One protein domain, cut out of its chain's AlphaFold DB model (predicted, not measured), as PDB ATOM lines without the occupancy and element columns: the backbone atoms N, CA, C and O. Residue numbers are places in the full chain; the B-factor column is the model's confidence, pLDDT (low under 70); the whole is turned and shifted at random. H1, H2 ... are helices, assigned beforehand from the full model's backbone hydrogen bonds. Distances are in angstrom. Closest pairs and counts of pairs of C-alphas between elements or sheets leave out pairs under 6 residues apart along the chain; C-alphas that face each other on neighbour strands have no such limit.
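What this domain is: This is residues 54 to 145 of the 145 residues of an uncharacterized protein of Bacilli bacterium VT-13-104 (UniProt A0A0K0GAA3). A helical hairpin, H5 and H6, packs across a V made by H2 and H3, whose arms meet near the start of H2 and the end of H3. H1 and the short H4 sit together at the opposite end of the domain from the far end of H2, and H1 also packs on H5. The 92 printed residues hold six named helices, H1 to H6 in chain order, and no named strand; the class is all helix. The whole is compact, with a radius of gyration of the C-alphas of 12.7 A and spans of 35 by 28 by 22 A.

How they stand to each other: H1, residues 54 to 65, touches H5, residues 117 to 128, with residues 55 to 59 alone; the closest C-alphas are those of His 55 and Val 119, 5.0 A apart, and the helices are about perpendicular at 86 degrees. H1 touches H4, residues 109 to 114, at a steep tilt of 37 degrees, only just beyond shallow, opposite ways; the closest C-alphas, of Glu 58 and Ile 114, are 5.9 A apart. H2, residues 73 to 88, and H3, residues 94 to 105, form a helical hairpin but only just touch, with 3 pairs of C-alphas within 8 A; the closest are Leu 74 and Val 101, 7.3 A, at a steep tilt of 44 degrees. H3 touches H5 about perpendicular at 88 degrees, His 98 and Thr 120 being the closest C-alphas at 6.1 A. H5 and H6, residues 136 to 142, form a helical hairpin with a shallow tilt of 20 degrees; the closest C-alphas, of Leu 124 and Cys 138, are 5.5 A apart. H6 touches H2 about perpendicular at 75 degrees, with the C-alphas of Glu 82 and Val 137 closest at 5.4 A. H2 and H4 are apart. In H1, H2, H3, H5 and H6 every O i to N i+4 pair is within hydrogen-bond range; in H4 it is 1 of 2.

Where its parts are: H1 begins at C-alpha 54, (-5.129, -7.234, -44.207), and is 16.8 A long. H2, the longest by residues, measures 21.9 A and ends at C-alpha 88, (-39.833, -5.878, -38.865). H3 is 16.7 A, H4 9.2 A and H5 16.6 A long. H6, 10.2 A, ends at C-alpha 142, (-21.786, -2.119, -37.731).

The domain as a whole: The two C-alphas farthest apart, of Lys 87 and Asp 110, are 36.2 A apart. The printed part has no cut and no long link. Mean pLDDT of the printed part is 84.2; residues 68, 71, 131 to 134 and 145 are under 70.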
ATOM      1  N   VAL A  54      -5.313  -5.825 -44.613       77.38
ATOM      2  CA  VAL A  54      -5.129  -7.234 -44.207       77.38
ATOM      3  C   VAL A  54      -6.457  -8.004 -44.220       77.38
ATOM      4  O   VAL A  54      -6.512  -9.127 -44.713       77.38
ATOM      5  N   HIS A  55      -7.546  -7.367 -43.787       81.50
ATOM      6  CA  HIS A  55      -8.876  -7.978 -43.744       81.50
ATOM      7  C   HIS A  55      -9.484  -8.246 -45.129       81.50
ATOM      8  O   HIS A  55     -10.361  -9.099 -45.264       81.50
ATOM      9  N   ASP A  56      -9.011  -7.565 -46.176       74.25
ATOM     10  CA  ASP A  56      -9.402  -7.874 -47.554       74.25
ATOM     11  C   ASP A  56      -8.771  -9.177 -48.022       74.25
ATOM     12  O   ASP A  56      -9.441 -10.024 -48.616       74.25
ATOM     13  N   LEU A  57      -7.492  -9.360 -47.690       75.19
ATOM     14  CA  LEU A  57      -6.766 -10.590 -47.973       75.19
ATOM     15  C   LEU A  57      -7.378 -11.760 -47.201       75.19
ATOM     16  O   LEU A  57      -7.640 -12.802 -47.793       75.19
ATOM     17  N   GLU A  58      -7.671 -11.581 -45.911       79.31
ATOM     18  CA  GLU A  58      -8.314 -12.601 -45.068       79.31
ATOM     19  C   GLU A  58      -9.690 -13.011 -45.613       79.31
ATOM     20  O   GLU A  58     -10.009 -14.202 -45.673       79.31
ATOM     21  N   TYR A  59     -10.485 -12.054 -46.105       79.25
ATOM     22  CA  TYR A  59     -11.757 -12.357 -46.758       79.25
ATOM     23  C   TYR A  59     -11.576 -13.136 -48.068       79.25
ATOM     24  O   TYR A  59     -12.379 -14.017 -48.383       79.25
ATOM     25  N   VAL A  60     -10.527 -12.865 -48.846       75.25
ATOM     26  CA  VAL A  60     -10.267 -13.640 -50.066       75.25
ATOM     27  C   VAL A  60      -9.694 -15.019 -49.769       75.25
ATOM     28  O   VAL A  60     -10.095 -15.982 -50.422       75.25
ATOM     29  N   PHE A  61      -8.851 -15.166 -48.749       75.12
ATOM     30  CA  PHE A  61      -8.431 -16.485 -48.277       75.12
ATOM     31  C   PHE A  61      -9.635 -17.337 -47.876       75.12
ATOM     32  O   PHE A  61      -9.721 -18.494 -48.290       75.12
ATOM     33  N   LEU A  62     -10.626 -16.743 -47.202       74.88
ATOM     34  CA  LEU A  62     -11.899 -17.416 -46.960       74.88
ATOM     35  C   LEU A  62     -12.552 -17.873 -48.272       74.88
ATOM     36  O   LEU A  62     -12.898 -19.042 -48.417       74.88
ATOM     37  N   LYS A  63     -12.675 -16.974 -49.259       70.69
ATOM     38  CA  LYS A  63     -13.271 -17.269 -50.579       70.69
ATOM     39  C   LYS A  63     -12.556 -18.376 -51.358       70.69
ATOM     40  O   LYS A  63     -13.174 -18.979 -52.241       70.69
ATOM     41  N   LEU A  64     -11.267 -18.592 -51.103       70.38
ATOM     42  CA  LEU A  64     -10.460 -19.650 -51.716       70.38
ATOM     43  C   LEU A  64     -10.652 -21.005 -51.022       70.38
ATOM     44  O   LEU A  64     -10.530 -22.043 -51.679       70.38
ATOM     45  N   ASN A  65     -10.963 -20.992 -49.725       70.69
ATOM     46  CA  ASN A  65     -11.169 -22.194 -48.917       70.69
ATOM     47  C   ASN A  65     -12.618 -22.700 -48.944       70.69
ATOM     48  O   ASN A  65     -12.842 -23.900 -48.802       70.69
ATOM     49  N   ILE A  66     -13.592 -21.819 -49.181       73.94
ATOM     50  CA  ILE A  66     -15.001 -22.199 -49.335       73.94
ATOM     51  C   ILE A  66     -15.318 -22.698 -50.752       73.94
ATOM     52  O   ILE A  66     -14.686 -22.311 -51.739       73.94
ATOM     53  N   ASP A  67     -16.362 -23.522 -50.854       70.94
ATOM     54  CA  ASP A  67     -16.934 -23.961 -52.127       70.94
ATOM     55  C   ASP A  67     -17.321 -22.748 -52.996       70.94
ATOM     56  O   ASP A  67     -18.044 -21.847 -52.556       70.94
ATOM     57  N   GLY A  68     -16.843 -22.728 -54.245       65.06
ATOM     58  CA  GLY A  68     -17.115 -21.658 -55.203       65.06
ATOM     59  C   GLY A  68     -18.606 -21.438 -55.465       65.06
ATOM     60  O   GLY A  68     -19.009 -20.303 -55.709       65.06
ATOM     61  N   THR A  69     -19.437 -22.473 -55.322       70.31
ATOM     62  CA  THR A  69     -20.897 -22.374 -55.477       70.31
ATOM     63  C   THR A  69     -21.569 -21.572 -54.360       70.31
ATOM     64  O   THR A  69     -22.612 -20.961 -54.584       70.31
ATOM     65  N   LYS A  70     -20.952 -21.498 -53.173       72.81
ATOM     66  CA  LYS A  70     -21.490 -20.781 -52.006       72.81
ATOM     67  C   LYS A  70     -21.139 -19.298 -51.995       72.81
ATOM     68  O   LYS A  70     -21.620 -18.562 -51.144       72.81
ATOM     69  N   TYR A  71     -20.324 -18.821 -52.932       68.44
ATOM     70  CA  TYR A  71     -19.844 -17.438 -52.950       68.44
ATOM     71  C   TYR A  71     -20.969 -16.392 -52.883       68.44
ATOM     72  O   TYR A  71     -20.899 -15.424 -52.122       68.44
ATOM     73  N   HIS A  72     -22.027 -16.608 -53.663       76.56
ATOM     74  CA  HIS A  72     -23.160 -15.688 -53.754       76.56
ATOM     75  C   HIS A  72     -24.031 -15.682 -52.489       76.56
ATOM     76  O   HIS A  72     -24.860 -14.787 -52.324       76.56
ATOM     77  N   GLU A  73     -23.831 -16.630 -51.570       84.44
ATOM     78  CA  GLU A  73     -24.636 -16.752 -50.358       84.44
ATOM     79  C   GLU A  73     -24.441 -15.576 -49.396       84.44
ATOM     80  O   GLU A  73     -25.389 -15.193 -48.717       84.44
ATOM     81  N   LEU A  74     -23.262 -14.942 -49.357       86.75
ATOM     82  CA  LEU A  74     -23.038 -13.794 -48.470       86.75
ATOM     83  C   LEU A  74     -23.791 -12.526 -48.919       86.75
ATOM     84  O   LEU A  74     -24.539 -11.980 -48.103       86.75
ATOM     85  N   PRO A  75     -23.704 -12.081 -50.193       86.31
ATOM     86  CA  PRO A  75     -24.600 -11.045 -50.712       86.31
ATOM     87  C   PRO A  75     -26.087 -11.365 -50.480       86.31
ATOM     88  O   PRO A  75     -26.884 -10.487 -50.134       86.31
ATOM     89  N   LEU A  76     -26.473 -12.639 -50.635       88.88
ATOM     90  CA  LEU A  76     -27.844 -13.087 -50.388       88.88
ATOM     91  C   LEU A  76     -28.224 -13.009 -48.905       88.88
ATOM     92  O   LEU A  76     -29.351 -12.620 -48.598       88.88
ATOM     93  N   LEU A  77     -27.318 -13.339 -47.982       91.31
ATOM     94  CA  LEU A  77     -27.527 -13.202 -46.541       91.31
ATOM     95  C   LEU A  77     -27.753 -11.735 -46.161       91.31
ATOM     96  O   LEU A  77     -28.707 -11.434 -45.440       91.31
ATOM     97  N   ILE A  78     -26.939 -10.818 -46.688       90.88
ATOM     98  CA  ILE A  78     -27.100  -9.370 -46.474       90.88
ATOM     99  C   ILE A  78     -28.461  -8.914 -47.011       90.88
ATOM    100  O   ILE A  78     -29.243  -8.295 -46.289       90.88
ATOM    101  N   SER A  79     -28.810  -9.322 -48.232       89.62
ATOM    102  CA  SER A  79     -30.100  -9.001 -48.853       89.62
ATOM    103  C   SER A  79     -31.300  -9.544 -48.066       89.62
ATOM    104  O   SER A  79     -32.326  -8.872 -47.941       89.62
ATOM    105  N   LYS A  80     -31.203 -10.765 -47.524       91.38
ATOM    106  CA  LYS A  80     -32.236 -11.361 -46.658       91.38
ATOM    107  C   LYS A  80     -32.378 -10.567 -45.359       91.38
ATOM    108  O   LYS A  80     -33.501 -10.250 -44.973       91.38
ATOM    109  N   THR A  81     -31.256 -10.197 -44.747       92.19
ATOM    110  CA  THR A  81     -31.222  -9.416 -43.503       92.19
ATOM    111  C   THR A  81     -31.813  -8.018 -43.708       92.19
ATOM    112  O   THR A  81     -32.636  -7.577 -42.913       92.19
ATOM    113  N   GLU A  82     -31.507  -7.355 -44.826       91.25
ATOM    114  CA  GLU A  82     -32.106  -6.066 -45.202       91.25
ATOM    115  C   GLU A  82     -33.624  -6.182 -45.387       91.25
ATOM    116  O   GLU A  82     -34.391  -5.350 -44.901       91.25
ATOM    117  N   ARG A  83     -34.095  -7.238 -46.065       90.81
ATOM    118  CA  ARG A  83     -35.537  -7.481 -46.235       90.81
ATOM    119  C   ARG A  83     -36.240  -7.696 -44.899       90.81
ATOM    120  O   ARG A  83     -37.364  -7.227 -44.733       90.81
ATOM    121  N   GLU A  84     -35.620  -8.420 -43.974       92.56
ATOM    122  CA  GLU A  84     -36.167  -8.641 -42.635       92.56
ATOM    123  C   GLU A  84     -36.208  -7.342 -41.825       92.56
ATOM    124  O   GLU A  84     -37.247  -7.022 -41.236       92.56
ATOM    125  N   PHE A  85     -35.138  -6.550 -41.889       92.56
ATOM    126  CA  PHE A  85     -35.061  -5.233 -41.269       92.56
ATOM    127  C   PHE A  85     -36.152  -4.295 -41.789       92.56
ATOM    128  O   PHE A  85     -36.898  -3.727 -40.995       92.56
ATOM    129  N   ARG A  86     -36.355  -4.207 -43.109       89.38
ATOM    130  CA  ARG A  86     -37.435  -3.386 -43.693       89.38
ATOM    131  C   ARG A  86     -38.836  -3.838 -43.279       89.38
ATOM    132  O   ARG A  86     -39.740  -3.012 -43.206       89.38
ATOM    133  N   LYS A  87     -39.037  -5.137 -43.041       93.06
ATOM    134  CA  LYS A  87     -40.343  -5.697 -42.655       93.06
ATOM    135  C   LYS A  87     -40.646  -5.551 -41.167       93.06
ATOM    136  O   LYS A  87     -41.804  -5.384 -40.806       93.06
ATOM    137  N   THR A  88     -39.637  -5.688 -40.313       92.62
ATOM    138  CA  THR A  88     -39.833  -5.878 -38.865       92.62
ATOM    139  C   THR A  88     -39.157  -4.814 -38.005       92.62
ATOM    140  O   THR A  88     -39.430  -4.740 -36.810       92.62
ATOM    141  N   GLY A  89     -38.255  -4.019 -38.583       90.06
ATOM    142  CA  GLY A  89     -37.365  -3.106 -37.867       90.06
ATOM    143  C   GLY A  89     -36.237  -3.799 -37.095       90.06
ATOM    144  O   GLY A  89     -35.422  -3.112 -36.485       90.06
ATOM    145  N   LYS A  90     -36.165  -5.138 -37.102       92.06
ATOM    146  CA  LYS A  90     -35.144  -5.909 -36.381       92.06
ATOM    147  C   LYS A  90     -33.937  -6.193 -37.266       92.06
ATOM    148  O   LYS A  90     -34.085  -6.486 -38.449       92.06
ATOM    149  N   PHE A  91     -32.753  -6.142 -36.677       93.19
ATOM    150  CA  PHE A  91     -31.486  -6.478 -37.319       93.19
ATOM    151  C   PHE A  91     -30.600  -7.223 -36.308       93.19
ATOM    152  O   PHE A  91     -30.772  -7.013 -35.105       93.19
ATOM    153  N   PRO A  92     -29.706  -8.116 -36.767       94.12
ATOM    154  CA  PRO A  92     -28.801  -8.835 -35.879       94.12
ATOM    155  C   PRO A  92     -27.701  -7.918 -35.338       94.12
ATOM    156  O   PRO A  92     -27.347  -6.929 -35.985       94.12
ATOM    157  N   THR A  93     -27.110  -8.275 -34.199       95.25
ATOM    158  CA  THR A  93     -25.855  -7.639 -33.773       95.25
ATOM    159  C   THR A  93     -24.687  -8.052 -34.675       95.25
ATOM    160  O   THR A  93     -24.788  -9.002 -35.458       95.25
ATOM    161  N   ILE A  94     -23.545  -7.371 -34.564       94.88
ATOM    162  CA  ILE A  94     -22.335  -7.725 -35.314       94.88
ATOM    163  C   ILE A  94     -21.859  -9.146 -34.986       94.88
ATOM    164  O   ILE A  94     -21.466  -9.873 -35.897       94.88
ATOM    165  N   GLN A  95     -21.957  -9.583 -33.725       94.38
ATOM    166  CA  GLN A  95     -21.599 -10.952 -33.338       94.38
ATOM    167  C   GLN A  95     -22.593 -11.971 -33.898       94.38
ATOM    168  O   GLN A  95     -22.183 -13.003 -34.422       94.38
ATOM    169  N   GLU A  96     -23.895 -11.680 -33.840       94.75
ATOM    170  CA  GLU A  96     -24.922 -12.558 -34.409       94.75
ATOM    171  C   GLU A  96     -24.774 -12.686 -35.926       94.75
ATOM    172  O   GLU A  96     -24.929 -13.771 -36.486       94.75
ATOM    173  N   PHE A  97     -24.460 -11.585 -36.611       94.62
ATOM    174  CA  PHE A  97     -24.214 -11.610 -38.044       94.62
ATOM    175  C   PHE A  97     -22.946 -12.400 -38.377       94.62
ATOM    176  O   PHE A  97     -22.975 -13.244 -39.267       94.62
ATOM    177  N   HIS A  98     -21.859 -12.190 -37.632       94.25
ATOM    178  CA  HIS A  98     -20.629 -12.965 -37.785       94.25
ATOM    179  C   HIS A  98     -20.872 -14.468 -37.618       94.25
ATOM    180  O   HIS A  98     -20.461 -15.258 -38.467       94.25
ATOM    181  N   GLN A  99     -21.634 -14.852 -36.593       94.44
ATOM    182  CA  GLN A  99     -22.015 -16.238 -36.357       94.44
ATOM    183  C   GLN A  99     -22.840 -16.815 -37.520       94.44
ATOM    184  O   GLN A  99     -22.559 -17.917 -37.988       94.44
ATOM    185  N   LYS A 100     -23.791 -16.045 -38.070       93.81
ATOM    186  CA  LYS A 100     -24.536 -16.446 -39.277       93.81
ATOM    187  C   LYS A 100     -23.613 -16.696 -40.472       93.81
ATOM    188  O   LYS A 100     -23.883 -17.602 -41.253       93.81
ATOM    189  N   VAL A 101     -22.539 -15.918 -40.632       91.06
ATOM    190  CA  VAL A 101     -21.560 -16.117 -41.715       91.06
ATOM    191  C   VAL A 101     -20.737 -17.390 -41.499       91.06
ATOM    192  O   VAL A 101     -20.555 -18.157 -42.446       91.06
ATOM    193  N   ILE A 102     -20.290 -17.647 -40.264       91.12
ATOM    194  CA  ILE A 102     -19.600 -18.890 -39.887       91.12
ATOM    195  C   ILE A 102     -20.462 -20.107 -40.238       91.12
ATOM    196  O   ILE A 102     -19.983 -21.046 -40.874       91.12
ATOM    197  N   GLU A 103     -21.743 -20.071 -39.874       91.50
ATOM    198  CA  GLU A 103     -22.694 -21.154 -40.140       91.50
ATOM    199  C   GLU A 103     -22.966 -21.331 -41.637       91.50
ATOM    200  O   GLU A 103     -22.927 -22.456 -42.143       91.50
ATOM    201  N   LEU A 104     -23.173 -20.226 -42.361       90.12
ATOM    202  CA  LEU A 104     -23.453 -20.222 -43.799       90.12
ATOM    203  C   LEU A 104     -22.353 -20.924 -44.602       90.12
ATOM    204  O   LEU A 104     -22.633 -21.718 -45.504       90.12
ATOM    205  N   PHE A 105     -21.098 -20.640 -44.258       86.75
ATOM    206  CA  PHE A 105     -19.942 -21.225 -44.924       86.75
ATOM    207  C   PHE A 105     -19.437 -22.509 -44.273       86.75
ATOM    208  O   PHE A 105     -18.582 -23.171 -44.856       86.75
ATOM    209  N   SER A 106     -20.006 -22.900 -43.129       88.38
ATOM    210  CA  SER A 106     -19.566 -24.060 -42.350       88.38
ATOM    211  C   SER A 106     -18.070 -23.980 -42.012       88.38
ATOM    212  O   SER A 106     -17.330 -24.939 -42.221       88.38
ATOM    213  N   LEU A 107     -17.627 -22.808 -41.541       87.06
ATOM    214  CA  LEU A 107     -16.212 -22.511 -41.308       87.06
ATOM    215  C   LEU A 107     -15.631 -23.368 -40.183       87.06
ATOM    216  O   LEU A 107     -16.183 -23.426 -39.081       87.06
ATOM    217  N   THR A 108     -14.484 -23.989 -40.452       86.88
ATOM    218  CA  THR A 108     -13.742 -24.773 -39.458       86.88
ATOM    219  C   THR A 108     -13.082 -23.870 -38.412       86.88
ATOM    220  O   THR A 108     -12.991 -22.656 -38.590       86.88
ATOM    221  N   GLU A 109     -12.575 -24.449 -37.320       83.69
ATOM    222  CA  GLU A 109     -11.795 -23.693 -36.326       83.69
ATOM    223  C   GLU A 109     -10.568 -23.006 -36.945       83.69
ATOM    224  O   GLU A 109     -10.207 -21.905 -36.536       83.69
ATOM    225  N   ASP A 110      -9.937 -23.625 -37.946       82.00
ATOM    226  CA  ASP A 110      -8.797 -23.031 -38.648       82.00
ATOM    227  C   ASP A 110      -9.226 -21.863 -39.543       82.00
ATOM    228  O   ASP A 110      -8.557 -20.829 -39.555       82.00
ATOM    229  N   ASP A 111     -10.373 -21.972 -40.219       81.38
ATOM    230  CA  ASP A 111     -10.937 -20.860 -40.992       81.38
ATOM    231  C   ASP A 111     -11.313 -19.683 -40.087       81.38
ATOM    232  O   ASP A 111     -11.084 -18.534 -40.451       81.38
ATOM    233  N   GLN A 112     -11.836 -19.946 -38.887       84.44
ATOM    234  CA  GLN A 112     -12.222 -18.915 -37.913       84.44
ATOM    235  C   GLN A 112     -11.021 -18.163 -37.315       84.44
ATOM    236  O   GLN A 112     -11.175 -17.025 -36.870       84.44
ATOM    237  N   LYS A 113      -9.809 -18.737 -37.345       83.44
ATOM    238  CA  LYS A 113      -8.575 -18.006 -36.988       83.44
ATOM    239  C   LYS A 113      -8.251 -16.903 -37.996       83.44
ATOM    240  O   LYS A 113      -7.631 -15.911 -37.624       83.44
ATOM    241  N   ILE A 114      -8.649 -17.092 -39.255       80.56
ATOM    242  CA  ILE A 114      -8.424 -16.153 -40.360       80.56
ATOM    243  C   ILE A 114      -9.633 -15.220 -40.496       80.56
ATOM    244  O   ILE A 114      -9.489 -14.004 -40.580       80.56
ATOM    245  N   PHE A 115     -10.844 -15.777 -40.481       85.25
ATOM    246  CA  PHE A 115     -12.095 -15.042 -40.591       85.25
ATOM    247  C   PHE A 115     -12.557 -14.538 -39.227       85.25
ATOM    248  O   PHE A 115     -13.474 -15.078 -38.612       85.25
ATOM    249  N   THR A 116     -11.901 -13.485 -38.755       89.88
ATOM    250  CA  THR A 116     -12.251 -12.838 -37.491       89.88
ATOM    251  C   THR A 116     -13.468 -11.915 -37.635       89.88
ATOM    252  O   THR A 116     -13.941 -11.607 -38.735       89.88
ATOM    253  N   LEU A 117     -13.966 -11.417 -36.502       91.00
ATOM    254  CA  LEU A 117     -15.037 -10.419 -36.463       91.00
ATOM    255  C   LEU A 117     -14.690  -9.154 -37.272       91.00
ATOM    256  O   LEU A 117     -15.565  -8.574 -37.913       91.00
ATOM    257  N   GLU A 118     -13.417  -8.749 -37.289       89.31
ATOM    258  CA  GLU A 118     -12.946  -7.586 -38.057       89.31
ATOM    259  C   GLU A 118     -13.086  -7.803 -39.567       89.31
ATOM    260  O   GLU A 118     -13.503  -6.897 -40.288       89.31
ATOM    261  N   VAL A 119     -12.871  -9.034 -40.045       87.50
ATOM    262  CA  VAL A 119     -13.113  -9.384 -41.453       87.50
ATOM    263  C   VAL A 119     -14.588  -9.202 -41.806       87.50
ATOM    264  O   VAL A 119     -14.918  -8.676 -42.866       87.50
ATOM    265  N   THR A 120     -15.495  -9.569 -40.898       90.62
ATOM    266  CA  THR A 120     -16.938  -9.364 -41.102       90.62
ATOM    267  C   THR A 120     -17.309  -7.884 -41.160       90.62
ATOM    268  O   THR A 120     -18.117  -7.499 -42.006       90.62
ATOM    269  N   LYS A 121     -16.707  -7.038 -40.315       91.62
ATOM    270  CA  LYS A 121     -16.923  -5.585 -40.369       91.62
ATOM    271  C   LYS A 121     -16.454  -5.001 -41.697       91.62
ATOM    272  O   LYS A 121     -17.235  -4.327 -42.361       91.62
ATOM    273  N   ASN A 122     -15.238  -5.344 -42.124       88.25
ATOM    274  CA  ASN A 122     -14.675  -4.894 -43.397       88.25
ATOM    275  C   ASN A 122     -15.565  -5.288 -44.592       88.25
ATOM    276  O   ASN A 122     -15.832  -4.486 -45.485       88.25
ATOM    277  N   VAL A 123     -16.109  -6.510 -44.582       87.50
ATOM    278  CA  VAL A 123     -17.084  -6.945 -45.592       87.50
ATOM    279  C   VAL A 123     -18.328  -6.053 -45.581       87.50
ATOM    280  O   VAL A 123     -18.732  -5.558 -46.631       87.50
ATOM    281  N   LEU A 124     -18.941  -5.831 -44.416       89.69
ATOM    282  CA  LEU A 124     -20.146  -5.003 -44.304       89.69
ATOM    283  C   LEU A 124     -19.902  -3.551 -44.736       89.69
ATOM    284  O   LEU A 124     -20.779  -2.958 -45.361       89.69
ATOM    285  N   GLU A 125     -18.725  -2.991 -44.451       88.81
ATOM    286  CA  GLU A 125     -18.322  -1.655 -44.906       88.81
ATOM    287  C   GLU A 125     -18.248  -1.572 -46.433       88.81
ATOM    288  O   GLU A 125     -18.732  -0.604 -47.021       88.81
ATOM    289  N   LYS A 126     -17.719  -2.606 -47.095       83.00
ATOM    290  CA  LYS A 126     -17.694  -2.677 -48.562       83.00
ATOM    291  C   LYS A 126     -19.093  -2.751 -49.163       83.00
ATOM    292  O   LYS A 126     -19.396  -1.977 -50.061       83.00
ATOM    293  N   PHE A 127     -19.966  -3.601 -48.623       84.00
ATOM    294  CA  PHE A 127     -21.364  -3.681 -49.071       84.00
ATOM    295  C   PHE A 127     -22.170  -2.412 -48.769       84.00
ATOM    296  O   PHE A 127     -23.154  -2.138 -49.445       84.00
ATOM    297  N   MET A 128     -21.793  -1.640 -47.747       82.44
ATOM    298  CA  MET A 128     -22.426  -0.353 -47.455       82.44
ATOM    299  C   MET A 128     -22.072   0.713 -48.502       82.44
ATOM    300  O   MET A 128     -22.907   1.567 -48.793       82.44
ATOM    301  N   ASN A 129     -20.848   0.668 -49.034       71.25
ATOM    302  CA  ASN A 129     -20.315   1.641 -49.990       71.25
ATOM    303  C   ASN A 129     -20.474   1.205 -51.459       71.25
ATOM    304  O   ASN A 129     -19.944   1.872 -52.345       71.25
ATOM    305  N   ASP A 130     -21.174   0.100 -51.714       71.00
ATOM    306  CA  ASP A 130     -21.464  -0.390 -53.060       71.00
ATOM    307  C   ASP A 130     -22.513   0.522 -53.728       71.00
ATOM    308  O   ASP A 130     -23.655   0.623 -53.265       71.00
ATOM    309  N   GLU A 131     -22.109   1.233 -54.787       54.84
ATOM    310  CA  GLU A 131     -22.920   2.260 -55.464       54.84
ATOM    311  C   GLU A 131     -24.227   1.694 -56.045       54.84
ATOM    312  O   GLU A 131     -25.230   2.410 -56.115       54.84
ATOM    313  N   ASP A 132     -24.248   0.401 -56.383       60.47
ATOM    314  CA  ASP A 132     -25.399  -0.263 -56.998       60.47
ATOM    315  C   ASP A 132     -26.419  -0.789 -55.973       60.47
ATOM    316  O   ASP A 132     -27.586  -1.005 -56.311       60.47
ATOM    317  N   ASN A 133     -26.020  -0.994 -54.711       60.31
ATOM    318  CA  ASN A 133     -26.892  -1.543 -53.672       60.31
ATOM    319  C   ASN A 133     -26.610  -0.933 -52.297       60.31
ATOM    320  O   ASN A 133     -25.801  -1.427 -51.516       60.31
ATOM    321  N   THR A 134     -27.388   0.082 -51.925       65.81
ATOM    322  CA  THR A 134     -27.365   0.594 -50.552       65.81
ATOM    323  C   THR A 134     -28.114  -0.355 -49.615       65.81
ATOM    324  O   THR A 134     -29.341  -0.495 -49.685       65.81
ATOM    325  N   PHE A 135     -27.374  -0.979 -48.697       80.62
ATOM    326  CA  PHE A 135     -27.901  -1.810 -47.610       80.62
ATOM    327  C   PHE A 135     -27.818  -1.069 -46.259       80.62
ATOM    328  O   PHE A 135     -26.838  -1.231 -45.528       80.62
ATOM    329  N   PRO A 136     -28.828  -0.253 -45.884       85.88
ATOM    330  CA  PRO A 136     -28.894   0.406 -44.579       85.88
ATOM    331  C   PRO A 136     -28.650  -0.528 -43.392       85.88
ATOM    332  O   PRO A 136     -28.053  -0.105 -42.400       85.88
ATOM    333  N   VAL A 137     -29.072  -1.793 -43.489       89.25
ATOM    334  CA  VAL A 137     -28.859  -2.784 -42.432       89.25
ATOM    335  C   VAL A 137     -27.378  -2.991 -42.114       89.25
ATOM    336  O   VAL A 137     -27.051  -3.187 -40.950       89.25
ATOM    337  N   CYS A 138     -26.470  -2.860 -43.090       90.50
ATOM    338  CA  CYS A 138     -25.029  -2.972 -42.850       90.50
ATOM    339  C   CYS A 138     -24.558  -1.913 -41.847       90.50
ATOM    340  O   CYS A 138     -23.868  -2.240 -40.885       90.50
ATOM    341  N   LYS A 139     -25.009  -0.662 -42.000       89.75
ATOM    342  CA  LYS A 139     -24.692   0.427 -41.064       89.75
ATOM    343  C   LYS A 139     -25.241   0.159 -39.660       89.75
ATOM    344  O   LYS A 139     -24.569   0.451 -38.670       89.75
ATOM    345  N   MET A 140     -26.451  -0.392 -39.576       90.94
ATOM    346  CA  MET A 140     -27.088  -0.730 -38.299       90.94
ATOM    347  C   MET A 140     -26.327  -1.845 -37.577       90.94
ATOM    348  O   MET A 140     -26.017  -1.701 -36.397       90.94
ATOM    349  N   ILE A 141     -25.955  -2.909 -38.299       92.38
ATOM    350  CA  ILE A 141     -25.156  -4.021 -37.767       92.38
ATOM    351  C   ILE A 141     -23.785  -3.511 -37.298       92.38
ATOM    352  O   ILE A 141     -23.382  -3.807 -36.177       92.38
ATOM    353  N   LEU A 142     -23.094  -2.688 -38.094       91.19
ATOM    354  CA  LEU A 142     -21.786  -2.119 -37.731       91.19
ATOM    355  C   LEU A 142     -21.834  -1.226 -36.481       91.19
ATOM    356  O   LEU A 142     -20.842  -1.113 -35.768       91.19
ATOM    357  N   SER A 143     -22.983  -0.606 -36.209       89.56
ATOM    358  CA  SER A 143     -23.194   0.259 -35.040       89.56
ATOM    359  C   SER A 143     -23.657  -0.503 -33.790       89.56
ATOM    360  O   SER A 143     -23.877   0.116 -32.750       89.56
ATOM    361  N   SER A 144     -23.858  -1.820 -33.886       85.44
ATOM    362  CA  SER A 144     -24.262  -2.655 -32.752       85.44
ATOM    363  C   SER A 144     -23.043  -3.140 -31.958       85.44
ATOM    364  O   SER A 144     -22.010  -3.478 -32.541       85.44
ATOM    365  N   HIS A 145     -23.157  -3.138 -30.627       67.81
ATOM    366  CA  HIS A 145     -22.124  -3.578 -29.684       67.81
ATOM    367  C   HIS A 145     -22.475  -4.926 -29.070       67.81
ATOM    368  O   HIS A 145     -23.669  -5.127 -28.753       67.81
TER     369      HIS A 145